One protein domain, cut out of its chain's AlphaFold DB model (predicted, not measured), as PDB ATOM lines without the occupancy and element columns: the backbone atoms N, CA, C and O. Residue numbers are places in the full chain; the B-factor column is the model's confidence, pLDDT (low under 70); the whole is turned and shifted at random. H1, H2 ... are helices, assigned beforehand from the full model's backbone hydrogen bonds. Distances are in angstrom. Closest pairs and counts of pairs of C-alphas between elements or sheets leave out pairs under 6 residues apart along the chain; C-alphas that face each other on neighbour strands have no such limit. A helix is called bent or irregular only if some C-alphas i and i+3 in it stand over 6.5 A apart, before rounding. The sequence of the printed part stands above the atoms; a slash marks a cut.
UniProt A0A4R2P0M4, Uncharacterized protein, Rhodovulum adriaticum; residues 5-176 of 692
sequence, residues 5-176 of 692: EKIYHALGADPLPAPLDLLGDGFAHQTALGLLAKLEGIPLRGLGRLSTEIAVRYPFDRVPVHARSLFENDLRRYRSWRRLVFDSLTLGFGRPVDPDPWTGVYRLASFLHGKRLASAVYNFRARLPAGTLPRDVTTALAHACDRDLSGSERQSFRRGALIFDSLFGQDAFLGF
ATOM      1  N   GLU A   5     120.858 -26.766  85.999       87.88
ATOM      2  CA  GLU A   5     121.601 -27.523  87.010       87.88
ATOM      3  C   GLU A   5     122.173 -26.614  88.107       87.88
ATOM      4  O   GLU A   5     121.998 -26.892  89.290       87.88
ATOM      5  N   LYS A   6     122.776 -25.476  87.735       90.94
ATOM      6  CA  LYS A   6     123.257 -24.483  88.707       90.94
ATOM      7  C   LYS A   6     122.113 -23.900  89.535       90.94
ATOM      8  O   LYS A   6     122.282 -23.750  90.738       90.94
ATOM      9  N   ILE A   7     120.957 -23.629  88.919       92.06
ATOM     10  CA  ILE A   7     119.751 -23.182  89.636       92.06
ATOM     11  C   ILE A   7     119.313 -24.259  90.633       92.06
ATOM     12  O   ILE A   7     119.118 -23.962  91.804       92.06
ATOM     13  N   TYR A   8     119.208 -25.517  90.198       93.12
ATOM     14  CA  TYR A   8     118.806 -26.627  91.061       93.12
ATOM     15  C   TYR A   8     119.727 -26.801  92.278       93.12
ATOM     16  O   TYR A   8     119.239 -27.004  93.388       93.12
ATOM     17  N   HIS A   9     121.045 -26.710  92.087       92.44
ATOM     18  CA  HIS A   9     122.004 -26.789  93.191       92.44
ATOM     19  C   HIS A   9     121.942 -25.563  94.104       92.44
ATOM     20  O   HIS A   9     121.957 -25.719  95.320       92.44
ATOM     21  N   ALA A  10     121.816 -24.362  93.535       93.56
ATOM     22  CA  ALA A  10     121.692 -23.125  94.297       93.56
ATOM     23  C   ALA A  10     120.432 -23.097  95.179       93.56
ATOM     24  O   ALA A  10     120.475 -22.553  96.276       93.56
ATOM     25  N   LEU A  11     119.340 -23.734  94.742       93.56
ATOM     26  CA  LEU A  11     118.114 -23.882  95.535       93.56
ATOM     27  C   LEU A  11     118.271 -24.788  96.769       93.56
ATOM     28  O   LEU A  11     117.386 -24.800  97.614       93.56
ATOM     29  N   GLY A  12     119.362 -25.555  96.868       89.69
ATOM     30  CA  GLY A  12     119.686 -26.356  98.051       89.69
ATOM     31  C   GLY A  12     120.582 -25.644  99.068       89.69
ATOM     32  O   GLY A  12     120.938 -26.259 100.069       89.69
ATOM     33  N   ALA A  13     120.997 -24.402  98.802       88.25
ATOM     34  CA  ALA A  13     121.811 -23.617  99.723       88.25
ATOM     35  C   ALA A  13     120.946 -22.955 100.809       88.25
ATOM     36  O   ALA A  13     119.818 -22.545 100.539       88.25
ATOM     37  N   ASP A  14     121.507 -22.816 102.012       86.25
ATOM     38  CA  ASP A  14     120.909 -22.069 103.120       86.25
ATOM     39  C   ASP A  14     121.957 -21.098 103.708       86.25
ATOM     40  O   ASP A  14     122.957 -21.561 104.269       86.25
ATOM     41  N   PRO A  15     121.797 -19.770 103.538       85.94
ATOM     42  CA  PRO A  15     120.713 -19.097 102.814       85.94
ATOM     43  C   PRO A  15     120.831 -19.243 101.284       85.94
ATOM     44  O   PRO A  15     121.906 -19.504 100.737       85.94
ATOM     45  N   LEU A  16     119.717 -19.031 100.577       91.62
ATOM     46  CA  LEU A  16     119.688 -18.999  99.112       91.62
ATOM     47  C   LEU A  16     120.555 -17.846  98.559       91.62
ATOM     48  O   LEU A  16     120.542 -16.750  99.119       91.62
ATOM     49  N   PRO A  17     121.287 -18.044  97.447       92.12
ATOM     50  CA  PRO A  17     122.086 -16.982  96.841       92.12
ATOM     51  C   PRO A  17     121.219 -16.012  96.032       92.12
ATOM     52  O   PRO A  17     120.254 -16.424  95.388       92.12
ATOM     53  N   ALA A  18     121.615 -14.741  95.962       88.25
ATOM     54  CA  ALA A  18     120.936 -13.761  95.118       88.25
ATOM     55  C   ALA A  18     120.982 -14.143  93.617       88.25
ATOM     56  O   ALA A  18     122.023 -14.606  93.135       88.25
ATOM     57  N   PRO A  19     119.889 -13.949  92.846       90.00
ATOM     58  CA  PRO A  19     118.593 -13.388  93.251       90.00
ATOM     59  C   PRO A  19     117.556 -14.449  93.692       90.00
ATOM     60  O   PRO A  19     116.361 -14.168  93.708       90.00
ATOM     61  N   LEU A  20     117.967 -15.700  93.952       91.94
ATOM     62  CA  LEU A  20     117.065 -16.790  94.363       91.94
ATOM     63  C   LEU A  20     116.599 -16.661  95.820       91.94
ATOM     64  O   LEU A  20     115.592 -17.264  96.177       91.94
ATOM     65  N   ASP A  21     117.282 -15.859  96.633       90.69
ATOM     66  CA  ASP A  21     116.867 -15.447  97.980       90.69
ATOM     67  C   ASP A  21     115.442 -14.877  98.031       90.69
ATOM     68  O   ASP A  21     114.710 -15.111  98.993       90.69
ATOM     69  N   LEU A  22     114.986 -14.250  96.945       89.00
ATOM     70  CA  LEU A  22     113.618 -13.750  96.782       89.00
ATOM     71  C   LEU A  22     112.520 -14.835  96.782       89.00
ATOM     72  O   LEU A  22     111.334 -14.508  96.844       89.00
ATOM     73  N   LEU A  23     112.878 -16.119  96.684       89.31
ATOM     74  CA  LEU A  23     111.921 -17.233  96.705       89.31
ATOM     75  C   LEU A  23     111.466 -17.619  98.120       89.31
ATOM     76  O   LEU A  23     110.470 -18.334  98.255       89.31
ATOM     77  N   GLY A  24     112.181 -17.170  99.158       83.62
ATOM     78  CA  GLY A  24     111.928 -17.500 100.564       83.62
ATOM     79  C   GLY A  24     112.336 -18.926 100.953       83.62
ATOM     80  O   GLY A  24     113.129 -19.099 101.869       83.62
ATOM     81  N   ASP A  25     111.841 -19.942 100.236       83.69
ATOM     82  CA  ASP A  25     112.150 -21.363 100.465       83.69
ATOM     83  C   ASP A  25     112.622 -22.059  99.176       83.69
ATOM     84  O   ASP A  25     111.902 -22.139  98.171       83.69
ATOM     85  N   GLY A  26     113.834 -22.611  99.222       90.94
ATOM     86  CA  GLY A  26     114.459 -23.325  98.115       90.94
ATOM     87  C   GLY A  26     113.910 -24.733  97.889       90.94
ATOM     88  O   GLY A  26     113.859 -25.193  96.746       90.94
ATOM     89  N   PHE A  27     113.426 -25.407  98.937       91.75
ATOM     90  CA  PHE A  27     113.079 -26.829  98.885       91.75
ATOM     91  C   PHE A  27     111.902 -27.115  97.944       91.75
ATOM     92  O   PHE A  27     111.966 -28.015  97.095       91.75
ATOM     93  N   ALA A  28     110.824 -26.329  98.045       92.44
ATOM     94  CA  ALA A  28     109.659 -26.479  97.172       92.44
ATOM     95  C   ALA A  28     110.016 -26.260  95.689       92.44
ATOM     96  O   ALA A  28     109.540 -26.980  94.804       92.44
ATOM     97  N   HIS A  29     110.888 -25.290  95.421       95.38
ATOM     98  CA  HIS A  29     111.363 -24.943  94.085       95.38
ATOM     99  C   HIS A  29     112.287 -26.024  93.514       95.38
ATOM    100  O   HIS A  29     112.111 -26.459  92.373       95.38
ATOM    101  N   GLN A  30     113.209 -26.534  94.331       94.44
ATOM    102  CA  GLN A  30     114.097 -27.633  93.968       94.44
ATOM    103  C   GLN A  30     113.295 -28.900  93.639       94.44
ATOM    104  O   GLN A  30     113.502 -29.518  92.593       94.44
ATOM    105  N   THR A  31     112.296 -29.229  94.463       94.06
ATOM    106  CA  THR A  31     111.376 -30.352  94.224       94.06
ATOM    107  C   THR A  31     110.607 -30.184  92.910       94.06
ATOM    108  O   THR A  31     110.471 -31.136  92.136       94.06
ATOM    109  N   ALA A  32     110.130 -28.971  92.612       95.38
ATOM    110  CA  ALA A  32     109.411 -28.684  91.375       95.38
ATOM    111  C   ALA A  32     110.289 -28.868  90.122       95.38
ATOM    112  O   ALA A  32     109.810 -29.424  89.129       95.38
ATOM    113  N   LEU A  33     111.566 -28.467  90.177       94.00
ATOM    114  CA  LEU A  33     112.543 -28.700  89.105       94.00
ATOM    115  C   LEU A  33     112.920 -30.184  88.963       94.00
ATOM    116  O   LEU A  33     113.056 -30.675  87.843       94.00
ATOM    117  N   GLY A  34     113.028 -30.924  90.069       93.06
ATOM    118  CA  GLY A  34     113.213 -32.378  90.031       93.06
ATOM    119  C   GLY A  34     112.035 -33.092  89.356       93.06
ATOM    120  O   GLY A  34     112.225 -33.996  88.540       93.06
ATOM    121  N   LEU A  35     110.808 -32.633  89.621       94.50
ATOM    122  CA  LEU A  35     109.615 -33.155  88.955       94.50
ATOM    123  C   LEU A  35     109.590 -32.823  87.457       94.50
ATOM    124  O   LEU A  35     109.178 -33.667  86.663       94.50
ATOM    125  N   LEU A  36     110.069 -31.638  87.061       94.50
ATOM    126  CA  LEU A  36     110.242 -31.276  85.651       94.50
ATOM    127  C   LEU A  36     111.208 -32.238  84.941       94.50
ATOM    128  O   LEU A  36     110.876 -32.741  83.873       94.50
ATOM    129  N   ALA A  37     112.358 -32.555  85.548       92.19
ATOM    130  CA  ALA A  37     113.300 -33.542  85.006       92.19
ATOM    131  C   ALA A  37     112.642 -34.915  84.790       92.19
ATOM    132  O   ALA A  37     112.806 -35.539  83.740       92.19
ATOM    133  N   LYS A  38     111.830 -35.357  85.758       92.94
ATOM    134  CA  LYS A  38     111.082 -36.618  85.673       92.94
ATOM    135  C   LYS A  38     110.038 -36.609  84.552       92.94
ATOM    136  O   LYS A  38     109.937 -37.594  83.829       92.94
ATOM    137  N   LEU A  39     109.275 -35.524  84.412       93.56
ATOM    138  CA  LEU A  39     108.269 -35.357  83.353       93.56
ATOM    139  C   LEU A  39     108.882 -35.387  81.953       93.56
ATOM    140  O   LEU A  39     108.291 -35.926  81.025       93.56
ATOM    141  N   GLU A  40     110.074 -34.817  81.820       91.94
ATOM    142  CA  GLU A  40     110.807 -34.740  80.559       91.94
ATOM    143  C   GLU A  40     111.605 -36.012  80.242       91.94
ATOM    144  O   GLU A  40     112.115 -36.155  79.134       91.94
ATOM    145  N   GLY A  41     111.728 -36.941  81.198       90.75
ATOM    146  CA  GLY A  41     112.503 -38.172  81.028       90.75
ATOM    147  C   GLY A  41     114.003 -37.932  80.825       90.75
ATOM    148  O   GLY A  41     114.690 -38.794  80.280       90.75
ATOM    149  N   ILE A  42     114.523 -36.769  81.239       89.75
ATOM    150  CA  ILE A  42     115.925 -36.373  81.055       89.75
ATOM    151  C   ILE A  42     116.521 -35.811  82.351       89.75
ATOM    152  O   ILE A  42     115.813 -35.197  83.150       89.75
ATOM    153  N   PRO A  43     117.836 -35.985  82.584       87.81
ATOM    154  CA  PRO A  43     118.492 -35.419  83.758       87.81
ATOM    155  C   PRO A  43     118.482 -33.882  83.714       87.81
ATOM    156  O   PRO A  43     118.435 -33.291  82.636       87.81
ATOM    157  N   LEU A  44     118.615 -33.227  84.876       83.19
ATOM    158  CA  LEU A  44     118.589 -31.758  85.015       83.19
ATOM    159  C   LEU A  44     119.533 -31.034  84.037       83.19
ATOM    160  O   LEU A  44     119.141 -30.048  83.415       83.19
ATOM    161  N   ARG A  45     120.744 -31.568  83.830       81.50
ATOM    162  CA  ARG A  45     121.723 -31.074  82.843       81.50
ATOM    163  C   ARG A  45     121.201 -31.054  81.397       81.50
ATOM    164  O   ARG A  45     121.599 -30.205  80.607       81.50
ATOM    165  N   GLY A  46     120.278 -31.955  81.053       80.69
ATOM    166  CA  GLY A  46     119.624 -32.032  79.744       80.69
ATOM    167  C   GLY A  46     118.493 -31.017  79.549       80.69
ATOM    168  O   GLY A  46     118.158 -30.697  78.409       80.69
ATOM    169  N   LEU A  47     117.941 -30.454  80.632       81.12
ATOM    170  CA  LEU A  47     116.812 -29.518  80.562       81.12
ATOM    171  C   LEU A  47     117.186 -28.136  80.001       81.12
ATOM    172  O   LEU A  47     116.297 -27.353  79.680       81.12
ATOM    173  N   GLY A  48     118.475 -27.803  79.852       75.81
ATOM    174  CA  GLY A  48     118.904 -26.490  79.343       75.81
ATOM    175  C   GLY A  48     118.292 -26.122  77.981       75.81
ATOM    176  O   GLY A  48     117.979 -24.954  77.736       75.81
ATOM    177  N   ARG A  49     118.030 -27.132  77.136       72.25
ATOM    178  CA  ARG A  49     117.385 -26.975  75.820       72.25
ATOM    179  C   ARG A  49     115.910 -26.565  75.903       72.25
ATOM    180  O   ARG A  49     115.406 -25.963  74.968       72.25
ATOM    181  N   LEU A  50     115.237 -26.826  77.025       75.44
ATOM    182  CA  LEU A  50     113.823 -26.487  77.217       75.44
ATOM    183  C   LEU A  50     113.596 -25.022  77.578       75.44
ATOM    184  O   LEU A  50     112.455 -24.575  77.553       75.44
ATOM    185  N   SER A  51     114.641 -24.263  77.921       69.88
ATOM    186  CA  SER A  51     114.489 -22.898  78.443       69.88
ATOM    187  C   SER A  51     113.694 -21.955  77.526       69.88
ATOM    188  O   SER A  51     113.047 -21.040  78.028       69.88
ATOM    189  N   THR A  52     113.696 -22.189  76.212       71.00
ATOM    190  CA  THR A  52     112.934 -21.419  75.213       71.00
ATOM    191  C   THR A  52     111.566 -22.019  74.876       71.00
ATOM    192  O   THR A  52     110.698 -21.312  74.375       71.00
ATOM    193  N   GLU A  53     111.342 -23.302  75.165       85.38
ATOM    194  CA  GLU A  53     110.119 -24.037  74.799       85.38
ATOM    195  C   GLU A  53     109.197 -24.313  75.995       85.38
ATOM    196  O   GLU A  53     108.059 -24.759  75.828       85.38
ATOM    197  N   ILE A  54     109.665 -24.047  77.217       89.38
ATOM    198  CA  ILE A  54     108.991 -24.464  78.449       89.38
ATOM    199  C   ILE A  54     107.575 -23.900  78.574       89.38
ATOM    200  O   ILE A  54     106.671 -24.606  79.010       89.38
ATOM    201  N   ALA A  55     107.342 -22.665  78.126       89.62
ATOM    202  CA  ALA A  55     106.014 -22.056  78.125       89.62
ATOM    203  C   ALA A  55     105.035 -22.712  77.149       89.62
ATOM    204  O   ALA A  55     103.843 -22.784  77.445       89.62
ATOM    205  N   VAL A  56     105.534 -23.207  76.016       89.94
ATOM    206  CA  VAL A  56     104.728 -23.899  75.005       89.94
ATOM    207  C   VAL A  56     104.395 -25.311  75.478       89.94
ATOM    208  O   VAL A  56     103.249 -25.749  75.381       89.94
ATOM    209  N   ARG A  57     105.385 -26.015  76.037       92.31
ATOM    210  CA  ARG A  57     105.217 -27.387  76.539       92.31
ATOM    211  C   ARG A  57     104.358 -27.455  77.796       92.31
ATOM    212  O   ARG A  57     103.594 -28.406  77.958       92.31
ATOM    213  N   TYR A  58     104.440 -26.427  78.637       94.31
ATOM    214  CA  TYR A  58     103.686 -26.300  79.878       94.31
ATOM    215  C   TYR A  58     102.793 -25.043  79.845       94.31
ATOM    216  O   TYR A  58     103.099 -24.039  80.503       94.31
ATOM    217  N   PRO A  59     101.681 -25.084  79.083       93.62
ATOM    218  CA  PRO A  59     100.773 -23.951  78.926       93.62
ATOM    219  C   PRO A  59      99.958 -23.689  80.202       93.62
ATOM    220  O   PRO A  59      99.589 -24.604  80.924       93.62
ATOM    221  N   PHE A  60      99.646 -22.427  80.500       92.25
ATOM    222  CA  PHE A  60      98.994 -22.044  81.764       92.25
ATOM    223  C   PHE A  60      97.522 -22.495  81.894       92.25
ATOM    224  O   PHE A  60      96.992 -22.646  83.001       92.25
ATOM    225  N   ASP A  61      96.833 -22.653  80.772       93.75
ATOM    226  CA  ASP A  61      95.387 -22.849  80.665       93.75
ATOM    227  C   ASP A  61      94.948 -24.319  80.671       93.75
ATOM    228  O   ASP A  61      93.767 -24.591  80.880       93.75
ATOM    229  N   ARG A  62      95.876 -25.272  80.515       95.31
ATOM    230  CA  ARG A  62      95.565 -26.709  80.450       95.31
ATOM    231  C   ARG A  62      96.701 -27.589  80.964       95.31
ATOM    232  O   ARG A  62      97.869 -27.242  80.833       95.31
ATOM    233  N   VAL A  63      96.362 -28.780  81.462       96.25
ATOM    234  CA  VAL A  63      97.360 -29.813  81.785       96.25
ATOM    235  C   VAL A  63      97.797 -30.515  80.487       96.25
ATOM    236  O   VAL A  63      96.953 -31.133  79.818       96.25
ATOM    237  N   PRO A  64      99.081 -30.429  80.089       95.88
ATOM    238  CA  PRO A  64      99.561 -31.066  78.867       95.88
ATOM    239  C   PRO A  64      99.551 -32.591  79.009       95.88
ATOM    240  O   PRO A  64      99.740 -33.118  80.102       95.88
ATOM    241  N   VAL A  65      99.353 -33.306  77.894       94.81
ATOM    242  CA  VAL A  65      99.131 -34.767  77.874       94.81
ATOM    243  C   VAL A  65     100.210 -35.534  78.643       94.81
ATOM    244  O   VAL A  65      99.880 -36.368  79.479       94.81
ATOM    245  N   HIS A  66     101.484 -35.195  78.434       93.44
ATOM    246  CA  HIS A  66     102.617 -35.853  79.092       93.44
ATOM    247  C   HIS A  66     102.695 -35.593  80.609       93.44
ATOM    248  O   HIS A  66     103.343 -36.351  81.319       93.44
ATOM    249  N   ALA A  67     102.009 -34.564  81.125       95.19
ATOM    250  CA  ALA A  67     101.962 -34.250  82.554       95.19
ATOM    251  C   ALA A  67     100.704 -34.782  83.265       95.19
ATOM    252  O   ALA A  67     100.613 -34.717  84.494       95.19
ATOM    253  N   ARG A  68      99.742 -35.351  82.523       94.56
ATOM    254  CA  ARG A  68      98.499 -35.904  83.093       94.56
ATOM    255  C   ARG A  68      98.731 -37.136  83.962       94.56
ATOM    256  O   ARG A  68      97.937 -37.395  84.851       94.56
ATOM    257  N   SER A  69      99.822 -37.869  83.769       91.88
ATOM    258  CA  SER A  69     100.180 -38.990  84.652       91.88
ATOM    259  C   SER A  69     100.463 -38.554  86.097       91.88
ATOM    260  O   SER A  69     100.378 -39.369  87.008       91.88
ATOM    261  N   LEU A  70     100.802 -37.277  86.310       92.69
ATOM    262  CA  LEU A  70     101.162 -36.715  87.614       92.69
ATOM    263  C   LEU A  70     100.113 -35.753  88.171       92.69
ATOM    264  O   LEU A  70      99.896 -35.709  89.382       92.69
ATOM    265  N   PHE A  71      99.497 -34.956  87.301       94.19
ATOM    266  CA  PHE A  71      98.508 -33.950  87.693       94.19
ATOM    267  C   PHE A  71      97.081 -34.323  87.305       94.19
ATOM    268  O   PHE A  71      96.170 -33.555  87.600       94.19
ATOM    269  N   GLU A  72      96.882 -35.457  86.631       92.31
ATOM    270  CA  GLU A  72      95.593 -35.847  86.059       92.31
ATOM    271  C   GLU A  72      95.045 -34.701  85.193       92.31
ATOM    272  O   GLU A  72      95.749 -34.199  84.315       92.31
ATOM    273  N   ASN A  73      93.824 -34.239  85.460       91.75
ATOM    274  CA  ASN A  73      93.267 -33.010  84.893       91.75
ATOM    275  C   ASN A  73      93.123 -31.892  85.948       91.75
ATOM    276  O   ASN A  73      92.381 -30.931  85.734       91.75
ATOM    277  N   ASP A  74      93.830 -31.982  87.084       95.31
ATOM    278  CA  ASP A  74      93.813 -30.958  88.133       95.31
ATOM    279  C   ASP A  74      94.664 -29.743  87.731       95.31
ATOM    280  O   ASP A  74      95.867 -29.623  88.007       95.31
ATOM    281  N   LEU A  75      93.991 -28.784  87.097       95.00
ATOM    282  CA  LEU A  75      94.587 -27.533  86.648       95.00
ATOM    283  C   LEU A  75      95.136 -26.680  87.804       95.00
ATOM    284  O   LEU A  75      96.091 -25.928  87.609       95.00
ATOM    285  N   ARG A  76      94.570 -26.774  89.014       94.69
ATOM    286  CA  ARG A  76      95.007 -25.971  90.168       94.69
ATOM    287  C   ARG A  76      96.342 -26.479  90.701       94.69
ATOM    288  O   ARG A  76      97.251 -25.673  90.942       94.69
ATOM    289  N   ARG A  77      96.476 -27.798  90.855       94.38
ATOM    290  CA  ARG A  77      97.730 -28.446  91.263       94.38
ATOM    291  C   ARG A  77      98.820 -28.212  90.224       94.38
ATOM    292  O   ARG A  77      99.913 -27.766  90.575       94.38
ATOM    293  N   TYR A  78      98.482 -28.392  88.949       96.75
ATOM    294  CA  TYR A  78      99.369 -28.102  87.827       96.75
ATOM    295  C   TYR A  78      99.855 -26.644  87.819       96.75
ATOM    296  O   TYR A  78     101.059 -26.399  87.765       96.75
ATOM    297  N   ARG A  79      98.954 -25.657  87.943       95.12
ATOM    298  CA  ARG A  79      99.325 -24.229  87.978       95.12
ATOM    299  C   ARG A  79     100.224 -23.886  89.159       95.12
ATOM    300  O   ARG A  79     101.097 -23.033  89.028       95.12
ATOM    301  N   SER A  80     100.023 -24.545  90.298       93.69
ATOM    302  CA  SER A  80     100.855 -24.347  91.487       93.69
ATOM    303  C   SER A  80     102.281 -24.847  91.258       93.69
ATOM    304  O   SER A  80     103.222 -24.108  91.535       93.69
ATOM    305  N   TRP A  81     102.440 -26.039  90.676       96.44
ATOM    306  CA  TRP A  81     103.745 -26.562  90.263       96.44
ATOM    307  C   TRP A  81     104.396 -25.703  89.168       96.44
ATOM    308  O   TRP A  81     105.540 -25.276  89.324       96.44
ATOM    309  N   ARG A  82     103.653 -25.372  88.100       94.62
ATOM    310  CA  ARG A  82     104.129 -24.517  87.002       94.62
ATOM    311  C   ARG A  82     104.637 -23.183  87.538       94.62
ATOM    312  O   ARG A  82     105.656 -22.688  87.076       94.62
ATOM    313  N   ARG A  83     103.940 -22.593  88.517       93.75
ATOM    314  CA  ARG A  83     104.365 -21.333  89.134       93.75
ATOM    315  C   ARG A  83     105.765 -21.456  89.737       93.75
ATOM    316  O   ARG A  83     106.593 -20.640  89.360       93.75
ATOM    317  N   LEU A  84     106.014 -22.478  90.563       94.81
ATOM    318  CA  LEU A  84     107.315 -22.716  91.209       94.81
ATOM    319  C   LEU A  84     108.437 -22.883  90.181       94.81
ATOM    320  O   LEU A  84     109.472 -22.237  90.290       94.81
ATOM    321  N   VAL A  85     108.210 -23.687  89.137       94.38
ATOM    322  CA  VAL A  85     109.188 -23.852  88.050       94.38
ATOM    323  C   VAL A  85     109.499 -22.501  87.408       94.38
ATOM    324  O   VAL A  85     110.658 -22.121  87.285       94.38
ATOM    325  N   PHE A  86     108.477 -21.740  87.024       93.81
ATOM    326  CA  PHE A  86     108.676 -20.467  86.335       93.81
ATOM    327  C   PHE A  86     109.273 -19.385  87.250       93.81
ATOM    328  O   PHE A  86     110.010 -18.534  86.757       93.81
ATOM    329  N   ASP A  87     109.003 -19.430  88.558       93.44
ATOM    330  CA  ASP A  87     109.643 -18.574  89.562       93.44
ATOM    331  C   ASP A  87     111.159 -18.806  89.584       93.44
ATOM    332  O   ASP A  87     111.929 -17.869  89.359       93.44
ATOM    333  N   SER A  88     111.583 -20.067  89.720       92.94
ATOM    334  CA  SER A  88     113.001 -20.443  89.689       92.94
ATOM    335  C   SER A  88     113.685 -20.061  88.382       92.94
ATOM    336  O   SER A  88     114.815 -19.577  88.388       92.94
ATOM    337  N   LEU A  89     113.016 -20.277  87.248       91.31
ATOM    338  CA  LEU A  89     113.603 -19.995  85.942       91.31
ATOM    339  C   LEU A  89     113.715 -18.496  85.657       91.31
ATOM    340  O   LEU A  89     114.716 -18.077  85.084       91.31
ATOM    341  N   THR A  90     112.727 -17.693  86.067       91.25
ATOM    342  CA  THR A  90     112.761 -16.231  85.885       91.25
ATOM    343  C   THR A  90     113.971 -15.638  86.600       91.25
ATOM    344  O   THR A  90     114.767 -14.935  85.981       91.25
ATOM    345  N   LEU A  91     114.146 -15.973  87.883       91.19
ATOM    346  CA  LEU A  91     115.257 -15.471  88.693       91.19
ATOM    347  C   LEU A  91     116.600 -16.073  88.268       91.19
ATOM    348  O   LEU A  91     117.583 -15.353  88.129       91.19
ATOM    349  N   GLY A  92     116.650 -17.380  88.005       89.88
ATOM    350  CA  GLY A  92     117.900 -18.065  87.682       89.88
ATOM    351  C   GLY A  92     118.451 -17.749  86.287       89.88
ATOM    352  O   GLY A  92     119.663 -17.596  86.106       89.88
ATOM    353  N   PHE A  93     117.585 -17.625  85.275       88.50
ATOM    354  CA  PHE A  93     118.022 -17.191  83.945       88.50
ATOM    355  C   PHE A  93     118.224 -15.685  83.860       88.50
ATOM    356  O   PHE A  93     118.997 -15.236  83.015       88.50
ATOM    357  N   GLY A  94     117.541 -14.927  84.711       87.06
ATOM    358  CA  GLY A  94     117.533 -13.478  84.667       87.06
ATOM    359  C   GLY A  94     116.887 -12.927  83.399       87.06
ATOM    360  O   GLY A  94     117.388 -11.983  82.796       87.06
ATOM    361  N   ARG A  95     115.813 -13.573  82.937       86.31
ATOM    362  CA  ARG A  95     115.024 -13.138  81.780       86.31
ATOM    363  C   ARG A  95     113.589 -13.668  81.867       86.31
ATOM    364  O   ARG A  95     113.345 -14.637  82.591       86.31
ATOM    365  N   PRO A  96     112.646 -13.104  81.098       83.81
ATOM    366  CA  PRO A  96     111.274 -13.583  81.045       83.81
ATOM    367  C   PRO A  96     111.220 -14.989  80.463       83.81
ATOM    368  O   PRO A  96     111.876 -15.289  79.466       83.81
ATOM    369  N   VAL A  97     110.407 -15.836  81.084       88.56
ATOM    370  CA  VAL A  97     110.123 -17.199  80.613       88.56
ATOM    371  C   VAL A  97     108.665 -17.384  80.205       88.56
ATOM    372  O   VAL A  97     108.328 -18.368  79.553       88.56
ATOM    373  N   ASP A  98     107.790 -16.451  80.586       88.31
ATOM    374  CA  ASP A  98     106.396 -16.442  80.162       88.31
ATOM    375  C   ASP A  98     106.262 -15.748  78.785       88.31
ATOM    376  O   ASP A  98     106.973 -14.774  78.530       88.31
ATOM    377  N   PRO A  99     105.346 -16.203  77.904       87.31
ATOM    378  CA  PRO A  99     105.150 -15.600  76.581       87.31
ATOM    379  C   PRO A  99     104.623 -14.167  76.658       87.31
ATOM    380  O   PRO A  99     104.915 -13.351  75.794       87.31
ATOM    381  N   ASP A 100     103.828 -13.880  77.692       90.12
ATOM    382  CA  ASP A 100     103.321 -12.549  77.990       90.12
ATOM    383  C   ASP A 100     104.272 -11.849  78.976       90.12
ATOM    384  O   ASP A 100     104.317 -12.242  80.152       90.12
ATOM    385  N   PRO A 101     104.996 -10.795  78.553       91.88
ATOM    386  CA  PRO A 101     105.946 -10.084  79.405       91.88
ATOM    387  C   PRO A 101     105.320  -9.528  80.690       91.88
ATOM    388  O   PRO A 101     105.982  -9.478  81.727       91.88
ATOM    389  N   TRP A 102     104.027  -9.181  80.675       93.94
ATOM    390  CA  TRP A 102     103.321  -8.726  81.876       93.94
ATOM    391  C   TRP A 102     103.208  -9.806  82.952       93.94
ATOM    392  O   TRP A 102     103.172  -9.486  84.140       93.94
ATOM    393  N   THR A 103     103.186 -11.084  82.564       91.62
ATOM    394  CA  THR A 103     103.217 -12.196  83.527       91.62
ATOM    395  C   THR A 103     104.564 -12.241  84.247       91.62
ATOM    396  O   THR A 103     104.603 -12.462  85.458       91.62
ATOM    397  N   GLY A 104     105.655 -11.949  83.531       91.06
ATOM    398  CA  GLY A 104     106.981 -11.775  84.119       91.06
ATOM    399  C   GLY A 104     107.009 -10.624  85.125       91.06
ATOM    400  O   GLY A 104     107.414 -10.822  86.264       91.06
ATOM    401  N   VAL A 105     106.483  -9.452  84.759       93.56
ATOM    402  CA  VAL A 105     106.394  -8.288  85.665       93.56
ATOM    403  C   VAL A 105     105.581  -8.606  86.918       93.56
ATOM    404  O   VAL A 105     106.012  -8.302  88.029       93.56
ATOM    405  N   TYR A 106     104.423  -9.253  86.766       93.12
ATOM    406  CA  TYR A 106     103.601  -9.671  87.904       93.12
ATOM    407  C   TYR A 106     104.367 -10.599  88.855       93.12
ATOM    408  O   TYR A 106     104.223 -10.508  90.077       93.12
ATOM    409  N   ARG A 107     105.193 -11.489  88.298       91.94
ATOM    410  CA  ARG A 107     106.041 -12.402  89.060       91.94
ATOM    411  C   ARG A 107     107.105 -11.644  89.854       91.94
ATOM    412  O   ARG A 107     107.189 -11.838  91.062       91.94
ATOM    413  N   LEU A 108     107.808 -10.707  89.215       92.56
ATOM    414  CA  LEU A 108     108.783  -9.834  89.883       92.56
ATOM    415  C   LEU A 108     108.144  -9.016  91.012       92.56
ATOM    416  O   LEU A 108     108.651  -8.989  92.131       92.56
ATOM    417  N   ALA A 109     106.978  -8.420  90.756       93.25
ATOM    418  CA  ALA A 109     106.226  -7.693  91.775       93.25
ATOM    419  C   ALA A 109     105.774  -8.598  92.928       93.25
ATOM    420  O   ALA A 109     105.733  -8.160  94.077       93.25
ATOM    421  N   SER A 110     105.449  -9.862  92.641       92.00
ATOM    422  CA  SER A 110     105.065 -10.835  93.665       92.00
ATOM    423  C   SER A 110     106.231 -11.221  94.569       92.00
ATOM    424  O   SER A 110     105.983 -11.467  95.745       92.00
ATOM    425  N   PHE A 111     107.463 -11.245  94.052       91.06
ATOM    426  CA  PHE A 111     108.660 -11.495  94.858       91.06
ATOM    427  C   PHE A 111     108.928 -10.367  95.857       91.06
ATOM    428  O   PHE A 111     109.164 -10.641  97.026       91.06
ATOM    429  N   LEU A 112     108.825  -9.105  95.429       89.00
ATOM    430  CA  LEU A 112     109.127  -7.968  96.307       89.00
ATOM    431  C   LEU A 112     107.997  -7.604  97.269       89.00
ATOM    432  O   LEU A 112     108.246  -7.268  98.422       89.00
ATOM    433  N   HIS A 113     106.752  -7.636  96.794       87.62
ATOM    434  CA  HIS A 113     105.614  -7.052  97.519       87.62
ATOM    435  C   HIS A 113     104.575  -8.083  97.954       87.62
ATOM    436  O   HIS A 113     103.562  -7.743  98.570       87.62
ATOM    437  N   GLY A 114     104.779  -9.348  97.595       87.88
ATOM    438  CA  GLY A 114     103.793 -10.401  97.773       87.88
ATOM    439  C   GLY A 114     102.621 -10.310  96.786       87.88
ATOM    440  O   GLY A 114     102.313  -9.281  96.175       87.88
ATOM    441  N   LYS A 115     101.893 -11.425  96.651       85.19
ATOM    442  CA  LYS A 115     100.825 -11.597  95.642       85.19
ATOM    443  C   LYS A 115      99.700 -10.572  95.750       85.19
ATOM    444  O   LYS A 115      99.124 -10.176  94.735       85.19
ATOM    445  N   ARG A 116      99.359 -10.167  96.979       84.56
ATOM    446  CA  ARG A 116      98.263  -9.224  97.233       84.56
ATOM    447  C   ARG A 116      98.563  -7.864  96.613       84.56
ATOM    448  O   ARG A 116      97.692  -7.309  95.952       84.56
ATOM    449  N   LEU A 117      99.775  -7.345  96.796       84.12
ATOM    450  CA  LEU A 117     100.173  -6.054  96.235       84.12
ATOM    451  C   LEU A 117     100.488  -6.158  94.743       84.12
ATOM    452  O   LEU A 117     100.059  -5.291  93.986       84.12
ATOM    453  N   ALA A 118     101.108  -7.255  94.302       89.44
ATOM    454  CA  ALA A 118     101.375  -7.506  92.887       89.44
ATOM    455  C   ALA A 118     100.105  -7.509  92.021       89.44
ATOM    456  O   ALA A 118     100.157  -7.164  90.843       89.44
ATOM    457  N   SER A 119      98.939  -7.843  92.594       90.12
ATOM    458  CA  SER A 119      97.662  -7.779  91.869       90.12
ATOM    459  C   SER A 119      97.328  -6.378  91.335       90.12
ATOM    460  O   SER A 119      96.649  -6.266  90.316       90.12
ATOM    461  N   ALA A 120      97.866  -5.316  91.946       91.75
ATOM    462  CA  ALA A 120      97.697  -3.947  91.465       91.75
ATOM    463  C   ALA A 120      98.323  -3.726  90.075       91.75
ATOM    464  O   ALA A 120      97.832  -2.892  89.317       91.75
ATOM    465  N   VAL A 121      99.343  -4.511  89.703       93.81
ATOM    466  CA  VAL A 121      99.962  -4.462  88.367       93.81
ATOM    467  C   VAL A 121      98.969  -4.879  87.277       93.81
ATOM    468  O   VAL A 121      98.996  -4.317  86.186       93.81
ATOM    469  N   TYR A 122      98.034  -5.797  87.562       90.56
ATOM    470  CA  TYR A 122      96.978  -6.140  86.598       90.56
ATOM    471  C   TYR A 122      96.053  -4.958  86.329       90.56
ATOM    472  O   TYR A 122      95.701  -4.719  85.178       90.56
ATOM    473  N   ASN A 123      95.695  -4.201  87.368       88.50
ATOM    474  CA  ASN A 123      94.849  -3.018  87.215       88.50
ATOM    475  C   ASN A 123      95.576  -1.909  86.450       88.50
ATOM    476  O   ASN A 123      94.949  -1.221  85.651       88.50
ATOM    477  N   PHE A 124      96.888  -1.768  86.655       95.81
ATOM    478  CA  PHE A 124      97.721  -0.867  85.864       95.81
ATOM    479  C   PHE A 124      97.728  -1.272  84.384       95.81
ATOM    480  O   PHE A 124      97.297  -0.497  83.534       95.81
ATOM    481  N   ARG A 125      98.085  -2.530  84.088       95.62
ATOM    482  CA  ARG A 125      98.069  -3.093  82.729       95.62
ATOM    483  C   ARG A 125      96.713  -2.938  82.042       95.62
ATOM    484  O   ARG A 125      96.665  -2.574  80.876       95.62
ATOM    485  N   ALA A 126      95.619  -3.233  82.743       93.75
ATOM    486  CA  ALA A 126      94.273  -3.240  82.173       93.75
ATOM    487  C   ALA A 126      93.793  -1.862  81.688       93.75
ATOM    488  O   ALA A 126      92.786  -1.792  80.986       93.75
ATOM    489  N   ARG A 127      94.472  -0.775  82.078       95.31
ATOM    490  CA  ARG A 127      94.156   0.597  81.651       95.31
ATOM    491  C   ARG A 127      95.155   1.174  80.655       95.31
ATOM    492  O   ARG A 127      94.942   2.285  80.187       95.31
ATOM    493  N   LEU A 128      96.213   0.438  80.328       96.12
ATOM    494  CA  LEU A 128      97.100   0.794  79.228       96.12
ATOM    495  C   LEU A 128      96.454   0.404  77.887       96.12
ATOM    496  O   LEU A 128      95.609  -0.498  77.855       96.12
ATOM    497  N   PRO A 129      96.855   1.040  76.772       96.00
ATOM    498  CA  PRO A 129      96.416   0.627  75.447       96.00
ATOM    499  C   PRO A 129      96.671  -0.862  75.183       96.00
ATOM    500  O   PRO A 129      97.642  -1.463  75.653       96.00
ATOM    501  N   ALA A 130      95.779  -1.479  74.408       92.75
ATOM    502  CA  ALA A 130      95.905  -2.888  74.066       92.75
ATOM    503  C   ALA A 130      97.232  -3.154  73.333       92.75
ATOM    504  O   ALA A 130      97.589  -2.448  72.394       92.75
ATOM    505  N   GLY A 131      97.954  -4.190  73.764       92.88
ATOM    506  CA  GLY A 131      99.240  -4.573  73.174       92.88
ATOM    507  C   GLY A 131     100.461  -3.824  73.718       92.88
ATOM    508  O   GLY A 131     101.574  -4.206  73.365       92.88
ATOM    509  N   THR A 132     100.301  -2.831  74.602       96.31
ATOM    510  CA  THR A 132     101.443  -2.165  75.250       96.31
ATOM    511  C   THR A 132     102.284  -3.178  76.027       96.31
ATOM    512  O   THR A 132     101.790  -3.836  76.951       96.31
ATOM    513  N   LEU A 133     103.563  -3.307  75.666       95.50
ATOM    514  CA  LEU A 133     104.511  -4.116  76.425       95.50
ATOM    515  C   LEU A 133     104.979  -3.339  77.664       95.50
ATOM    516  O   LEU A 133     105.064  -2.114  77.614       95.50
ATOM    517  N   PRO A 134     105.355  -4.023  78.755       95.69
ATOM    518  CA  PRO A 134     105.873  -3.367  79.954       95.69
ATOM    519  C   PRO A 134     107.040  -2.402  79.697       95.69
ATOM    520  O   PRO A 134     107.058  -1.301  80.233       95.69
ATOM    521  N   ARG A 135     107.979  -2.784  78.824       94.44
ATOM    522  CA  ARG A 135     109.148  -1.973  78.451       94.44
ATOM    523  C   ARG A 135     108.817  -0.713  77.641       94.44
ATOM    524  O   ARG A 135     109.662   0.165  77.528       94.44
ATOM    525  N   ASP A 136     107.610  -0.639  77.083       95.31
ATOM    526  CA  ASP A 136     107.148   0.488  76.265       95.31
ATOM    527  C   ASP A 136     106.322   1.490  77.097       95.31
ATOM    528  O   ASP A 136     105.810   2.482  76.575       95.31
ATOM    529  N   VAL A 137     106.162   1.240  78.402       96.31
ATOM    530  CA  VAL A 137     105.433   2.122  79.316       96.31
ATOM    531  C   VAL A 137     106.278   3.355  79.623       96.31
ATOM    532  O   VAL A 137     107.222   3.299  80.404       96.31
ATOM    533  N   THR A 138     105.927   4.488  79.021       95.31
ATOM    534  CA  THR A 138     106.578   5.780  79.286       95.31
ATOM    535  C   THR A 138     105.808   6.599  80.322       95.31
ATOM    536  O   THR A 138     104.600   6.414  80.500       95.31
ATOM    537  N   THR A 139     106.475   7.572  80.953       92.12
ATOM    538  CA  THR A 139     105.832   8.579  81.819       92.12
ATOM    539  C   THR A 139     104.659   9.258  81.118       92.12
ATOM    540  O   THR A 139     103.559   9.315  81.662       92.12
ATOM    541  N   ALA A 140     104.859   9.697  79.871       88.75
ATOM    542  CA  ALA A 140     103.825  10.360  79.082       88.75
ATOM    543  C   ALA A 140     102.603   9.456  78.847       88.75
ATOM    544  O   ALA A 140     101.466   9.907  78.991       88.75
ATOM    545  N   LEU A 141     102.822   8.173  78.537       93.88
ATOM    546  CA  LEU A 141     101.736   7.212  78.356       93.88
ATOM    547  C   LEU A 141     100.964   6.978  79.660       93.88
ATOM    548  O   LEU A 141      99.732   7.000  79.664       93.88
ATOM    549  N   ALA A 142     101.676   6.775  80.770       94.19
ATOM    550  CA  ALA A 142     101.056   6.549  82.069       94.19
ATOM    551  C   ALA A 142     100.246   7.771  82.530       94.19
ATOM    552  O   ALA A 142      99.117   7.617  82.994       94.19
ATOM    553  N   HIS A 143     100.780   8.984  82.352       90.62
ATOM    554  CA  HIS A 143     100.089  10.238  82.670       90.62
ATOM    555  C   HIS A 143      98.849  10.451  81.799       90.62
ATOM    556  O   HIS A 143      97.805  10.853  82.313       90.62
ATOM    557  N   ALA A 144      98.927  10.135  80.501       87.12
ATOM    558  CA  ALA A 144      97.772  10.201  79.611       87.12
ATOM    559  C   ALA A 144      96.652   9.250  80.063       87.12
ATOM    560  O   ALA A 144      95.503   9.675  80.153       87.12
ATOM    561  N   CYS A 145      96.991   8.009  80.428       90.81
ATOM    562  CA  CYS A 145      96.017   7.048  80.950       90.81
ATOM    563  C   CYS A 145      95.420   7.520  82.286       90.81
ATOM    564  O   CYS A 145      94.211   7.457  82.474       90.81
ATOM    565  N   ASP A 146      96.241   8.030  83.210       89.56
ATOM    566  CA  ASP A 146      95.785   8.530  84.514       89.56
ATOM    567  C   ASP A 146      94.768   9.677  84.395       89.56
ATOM    568  O   ASP A 146      93.784   9.721  85.146       89.56
ATOM    569  N   ARG A 147      94.977  10.579  83.426       80.94
ATOM    570  CA  ARG A 147      94.108  11.732  83.157       80.94
ATOM    571  C   ARG A 147      92.669  11.326  82.842       80.94
ATOM    572  O   ARG A 147      91.749  12.008  83.297       80.94
ATOM    573  N   ASP A 148      92.480  10.208  82.150       81.88
ATOM    574  CA  ASP A 148      91.162   9.721  81.729       81.88
ATOM    575  C   ASP A 148      90.453   8.887  82.813       81.88
ATOM    576  O   ASP A 148      89.275   8.554  82.689       81.88
ATOM    577  N   LEU A 149      91.144   8.581  83.916       83.75
ATOM    578  CA  LEU A 149      90.601   7.839  85.054       83.75
ATOM    579  C   LEU A 149      90.065   8.772  86.143       83.75
ATOM    580  O   LEU A 149      90.527   9.897  86.305       83.75
ATOM    581  N   SER A 150      89.131   8.289  86.966       78.88
ATOM    582  CA  SER A 150      88.637   9.026  88.139       78.88
ATOM    583  C   SER A 150      88.412   8.112  89.348       78.88
ATOM    584  O   SER A 150      88.398   6.884  89.240       78.88
ATOM    585  N   GLY A 151      88.284   8.716  90.535       81.12
ATOM    586  CA  GLY A 151      87.922   8.021  91.773       81.12
ATOM    587  C   GLY A 151      88.797   6.803  92.098       81.12
ATOM    588  O   GLY A 151      90.027   6.875  92.104       81.12
ATOM    589  N   SER A 152      88.142   5.677  92.398       81.75
ATOM    590  CA  SER A 152      88.812   4.432  92.802       81.75
ATOM    591  C   SER A 152      89.648   3.798  91.685       81.75
ATOM    592  O   SER A 152      90.678   3.185  91.967       81.75
ATOM    593  N   GLU A 153      89.259   3.989  90.422       85.81
ATOM    594  CA  GLU A 153      89.981   3.444  89.272       85.81
ATOM    595  C   GLU A 153      91.345   4.112  89.121       85.81
ATOM    596  O   GLU A 153      92.359   3.424  89.007       85.81
ATOM    597  N   ARG A 154      91.382   5.447  89.230       86.06
ATOM    598  CA  ARG A 154      92.627   6.221  89.218       86.06
ATOM    599  C   ARG A 154      93.543   5.820  90.371       86.06
ATOM    600  O   ARG A 154      94.723   5.558  90.165       86.06
ATOM    601  N   GLN A 155      93.001   5.717  91.586       85.50
ATOM    602  CA  GLN A 155      93.784   5.293  92.754       85.50
ATOM    603  C   GLN A 155      94.382   3.896  92.564       85.50
ATOM    604  O   GLN A 155      95.547   3.672  92.891       85.50
ATOM    605  N   SER A 156      93.610   2.957  92.007       89.25
ATOM    606  CA  SER A 156      94.121   1.621  91.709       89.25
ATOM    607  C   SER A 156      95.180   1.632  90.605       89.25
ATOM    608  O   SER A 156      96.129   0.855  90.697       89.25
ATOM    609  N   PHE A 157      95.025   2.474  89.581       94.56
ATOM    610  CA  PHE A 157      95.991   2.626  88.495       94.56
ATOM    611  C   PHE A 157      97.320   3.189  89.003       94.56
ATOM    612  O   PHE A 157      98.348   2.536  88.843       94.56
ATOM    613  N   ARG A 158      97.291   4.325  89.717       93.94
ATOM    614  CA  ARG A 158      98.484   4.941  90.326       93.94
ATOM    615  C   ARG A 158      99.183   4.000  91.299       93.94
ATOM    616  O   ARG A 158     100.403   3.904  91.295       93.94
ATOM    617  N   ARG A 159      98.424   3.250  92.107       92.69
ATOM    618  CA  ARG A 159      99.001   2.232  92.997       92.69
ATOM    619  C   ARG A 159      99.727   1.140  92.213       92.69
ATOM    620  O   ARG A 159     100.802   0.724  92.624       92.69
ATOM    621  N   GLY A 160      99.136   0.657  91.124       95.25
ATOM    622  CA  GLY A 160      99.775  -0.341  90.271       95.25
ATOM    623  C   GLY A 160     101.025   0.196  89.572       95.25
ATOM    624  O   GLY A 160     102.030  -0.506  89.548       95.25
ATOM    625  N   ALA A 161     100.994   1.446  89.103       96.00
ATOM    626  CA  ALA A 161     102.151   2.142  88.540       96.00
ATOM    627  C   ALA A 161     103.282   2.309  89.568       96.00
ATOM    628  O   ALA A 161     104.433   2.040  89.260       96.00
ATOM    629  N   LEU A 162     102.961   2.640  90.821       94.56
ATOM    630  CA  LEU A 162     103.951   2.736  91.898       94.56
ATOM    631  C   LEU A 162     104.593   1.376  92.226       94.56
ATOM    632  O   LEU A 162     105.797   1.288  92.451       94.56
ATOM    633  N   ILE A 163     103.807   0.293  92.226       94.44
ATOM    634  CA  ILE A 163     104.354  -1.066  92.366       94.44
ATOM    635  C   ILE A 163     105.230  -1.424  91.158       94.44
ATOM    636  O   ILE A 163     106.270  -2.048  91.336       94.44
ATOM    637  N   PHE A 164     104.849  -1.012  89.949       95.62
ATOM    638  CA  PHE A 164     105.663  -1.196  88.750       95.62
ATOM    639  C   PHE A 164     107.004  -0.449  88.842       95.62
ATOM    640  O   PHE A 164     108.050  -1.062  88.650       95.62
ATOM    641  N   ASP A 165     106.990   0.821  89.248       95.06
ATOM    642  CA  ASP A 165     108.193   1.643  89.434       95.06
ATOM    643  C   ASP A 165     109.110   1.117  90.535       95.06
ATOM    644  O   ASP A 165     110.330   1.161  90.410       95.06
ATOM    645  N   SER A 166     108.557   0.540  91.600       93.56
ATOM    646  CA  SER A 166     109.381  -0.039  92.663       93.56
ATOM    647  C   SER A 166     110.269  -1.202  92.192       93.56
ATOM    648  O   SER A 166     111.264  -1.508  92.846       93.56
ATOM    649  N   LEU A 167     109.948  -1.834  91.051       92.75
ATOM    650  CA  LEU A 167     110.783  -2.881  90.453       92.75
ATOM    651  C   LEU A 167     112.141  -2.343  89.983       92.75
ATOM    652  O   LEU A 167     113.094  -3.115  89.912       92.75
ATOM    653  N   PHE A 168     112.246  -1.038  89.712       91.19
ATOM    654  CA  PHE A 168     113.507  -0.380  89.364       91.19
ATOM    655  C   PHE A 168     114.493  -0.324  90.533       91.19
ATOM    656  O   PHE A 168     115.684  -0.156  90.307       91.19
ATOM    657  N   GLY A 169     114.024  -0.500  91.774       84.44
ATOM    658  CA  GLY A 169     114.883  -0.540  92.958       84.44
ATOM    659  C   GLY A 169     115.702  -1.828  93.103       84.44
ATOM    660  O   GLY A 169     116.416  -1.973  94.090       84.44
ATOM    661  N   GLN A 170     115.572  -2.777  92.171       84.75
ATOM    662  CA  GLN A 170     116.304  -4.041  92.173       84.75
ATOM    663  C   GLN A 170     117.148  -4.165  90.906       84.75
ATOM    664  O   GLN A 170     116.621  -4.461  89.831       84.75
ATOM    665  N   ASP A 171     118.468  -4.027  91.043       79.94
ATOM    666  CA  ASP A 171     119.419  -4.110  89.923       79.94
ATOM    667  C   ASP A 171     119.270  -5.406  89.118       79.94
ATOM    668  O   ASP A 171     119.370  -5.408  87.888       79.94
ATOM    669  N   ALA A 172     118.955  -6.513  89.801       79.25
ATOM    670  CA  ALA A 172     118.697  -7.795  89.158       79.25
ATOM    671  C   ALA A 172     117.581  -7.690  88.105       79.25
ATOM    672  O   ALA A 172     117.704  -8.268  87.030       79.25
ATOM    673  N   PHE A 173     116.516  -6.931  88.370       87.88
ATOM    674  CA  PHE A 173     115.331  -6.876  87.511       87.88
ATOM    675  C   PHE A 173     115.525  -5.998  86.276       87.88
ATOM    676  O   PHE A 173     114.964  -6.306  85.222       87.88
ATOM    677  N   LEU A 174     116.346  -4.950  86.377       84.12
ATOM    678  CA  LEU A 174     116.695  -4.090  85.241       84.12
ATOM    679  C   LEU A 174     117.341  -4.908  84.112       84.12
ATOM    680  O   LEU A 174     117.003  -4.742  82.940       84.12
ATOM    681  N   GLY A 175     118.188  -5.878  84.473       82.81
ATOM    682  CA  GLY A 175     118.841  -6.782  83.524       82.81
ATOM    683  C   GLY A 175     117.900  -7.750  82.796       82.81
ATOM    684  O   GLY A 175     118.312  -8.361  81.810       82.81
ATOM    685  N   PHE A 176     116.642  -7.902  83.233       87.50
ATOM    686  CA  PHE A 176     115.714  -8.880  82.649       87.50
ATOM    687  C   PHE A 176     115.026  -8.353  81.380       87.50
ATOM    688  O   PHE A 176     114.361  -9.118  80.684       87.50
TER     689      PHE A 176
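What this domain is: This is residues 5 to 176 of the 692 residues of an uncharacterized protein of Rhodovulum adriaticum (UniProt A0A4R2P0M4). Two helical lobes sit side by side along the longest axis: in one, H3 crosses H7, with H1, H4, H5 and H6 around them; in the other, H8 folds back on itself as two arms, H10 crosses both, and H9 runs beside H10 at the far end. Short H2 bridges the lobes, packing on H7 and H8a. The printed part has 172 residues with eleven named helices, H1 to H11 in chain order, and no named strand; the class is all helix. It is compact, with a radius of gyration of the C-alphas of 17.5 A and spans of 53 by 35 by 25 A.

How they stand to each other: H8, residues 101 to 125, was assigned as one helix by its hydrogen bonds but is bent: C-alphas 112 and 115 are 9.1 A apart. Its arms, H8a, residues 101 to 112, and H8b, residues 115 to 125, touch and run opposite ways at a shallow tilt of 32 degrees, only just short of steep; their closest C-alphas, Ala 109 and Ala 118, are 5.0 A apart. H10, residues 151 to 169, touches H8b, C-alphas of Ala 120 and Gly 160 at 4.3 A, about perpendicular at 71 degrees, but only just. H9, residues 139 to 148, and H10 form a helical hairpin, closest C-alphas Asp 146 and Arg 154 at 6.1 A. H11, residues 171 to 174, only just touches H10, only at the corner, with 3 pairs of C-alphas within 8 A. H7, residues 75 to 93, is close to but not clearly touching H8a, C-alphas of Asp 87 and Arg 107 at 7.2 A. H2, residues 20 to 23, touches H7, C-alphas of Leu 20 and Leu 91 at 6.1 A. H3, residues 26 to 40, touches H7 about perpendicular at 74 degrees, closest C-alphas His 29 and Leu 84 at 5.4 A. H4, residues 44 to 52, touches H3, C-alphas of Ala 37 and Leu 44 at 5.6 A. H1, residues 5 to 10, only just touches H7, with 3 pairs within 8 A, closest C-alphas Ile 7 and Gly 92 at 5.8 A. H5, residues 54 to 57, is near H7, with 6 pairs of C-alphas within 10 A; H6, residues 65 to 71, is close to but not clearly touching H7, C-alphas of Phe 71 and Tyr 78 at 5.9 A. Every O i to N i+4 pair is within hydrogen-bond range in H1, H3, H7 and H8a, against 5 of 6 in H9, 12 of 15 in H10, 3 of 7 in H8b with 6 of 8 O i to N i+3 pairs, 1 of 3 in H6 with 2 of 4, and 0 of 5 in H4 with 3 of 6; H2, H5 and H11 are too short for an O i to N i+4 pair.

Where its parts are: H1 begins at C-alpha 5, (121.601, -27.523, 87.010), and H11 ends at C-alpha 174, (116.695, -4.090, 85.241). From first to last C-alpha H10 measures 28.3 A, H7 25.8 A, H3 21.3 A, H8a 17.3 A and H8b 15.7 A. H4 is irregular, with C-alphas 49 and 52 at 7.1 A, and H6 only just so, with C-alphas 66 and 69 at 6.8 A.

The domain as a whole: The two C-alphas farthest apart, Pro 43 and Ser 150, are 53.7 A apart. The printed part has no cut, and the one long link is H8 to H9, residues 126 to 138. The mean pLDDT of the printed part is 90.4; residue 51 is under 70.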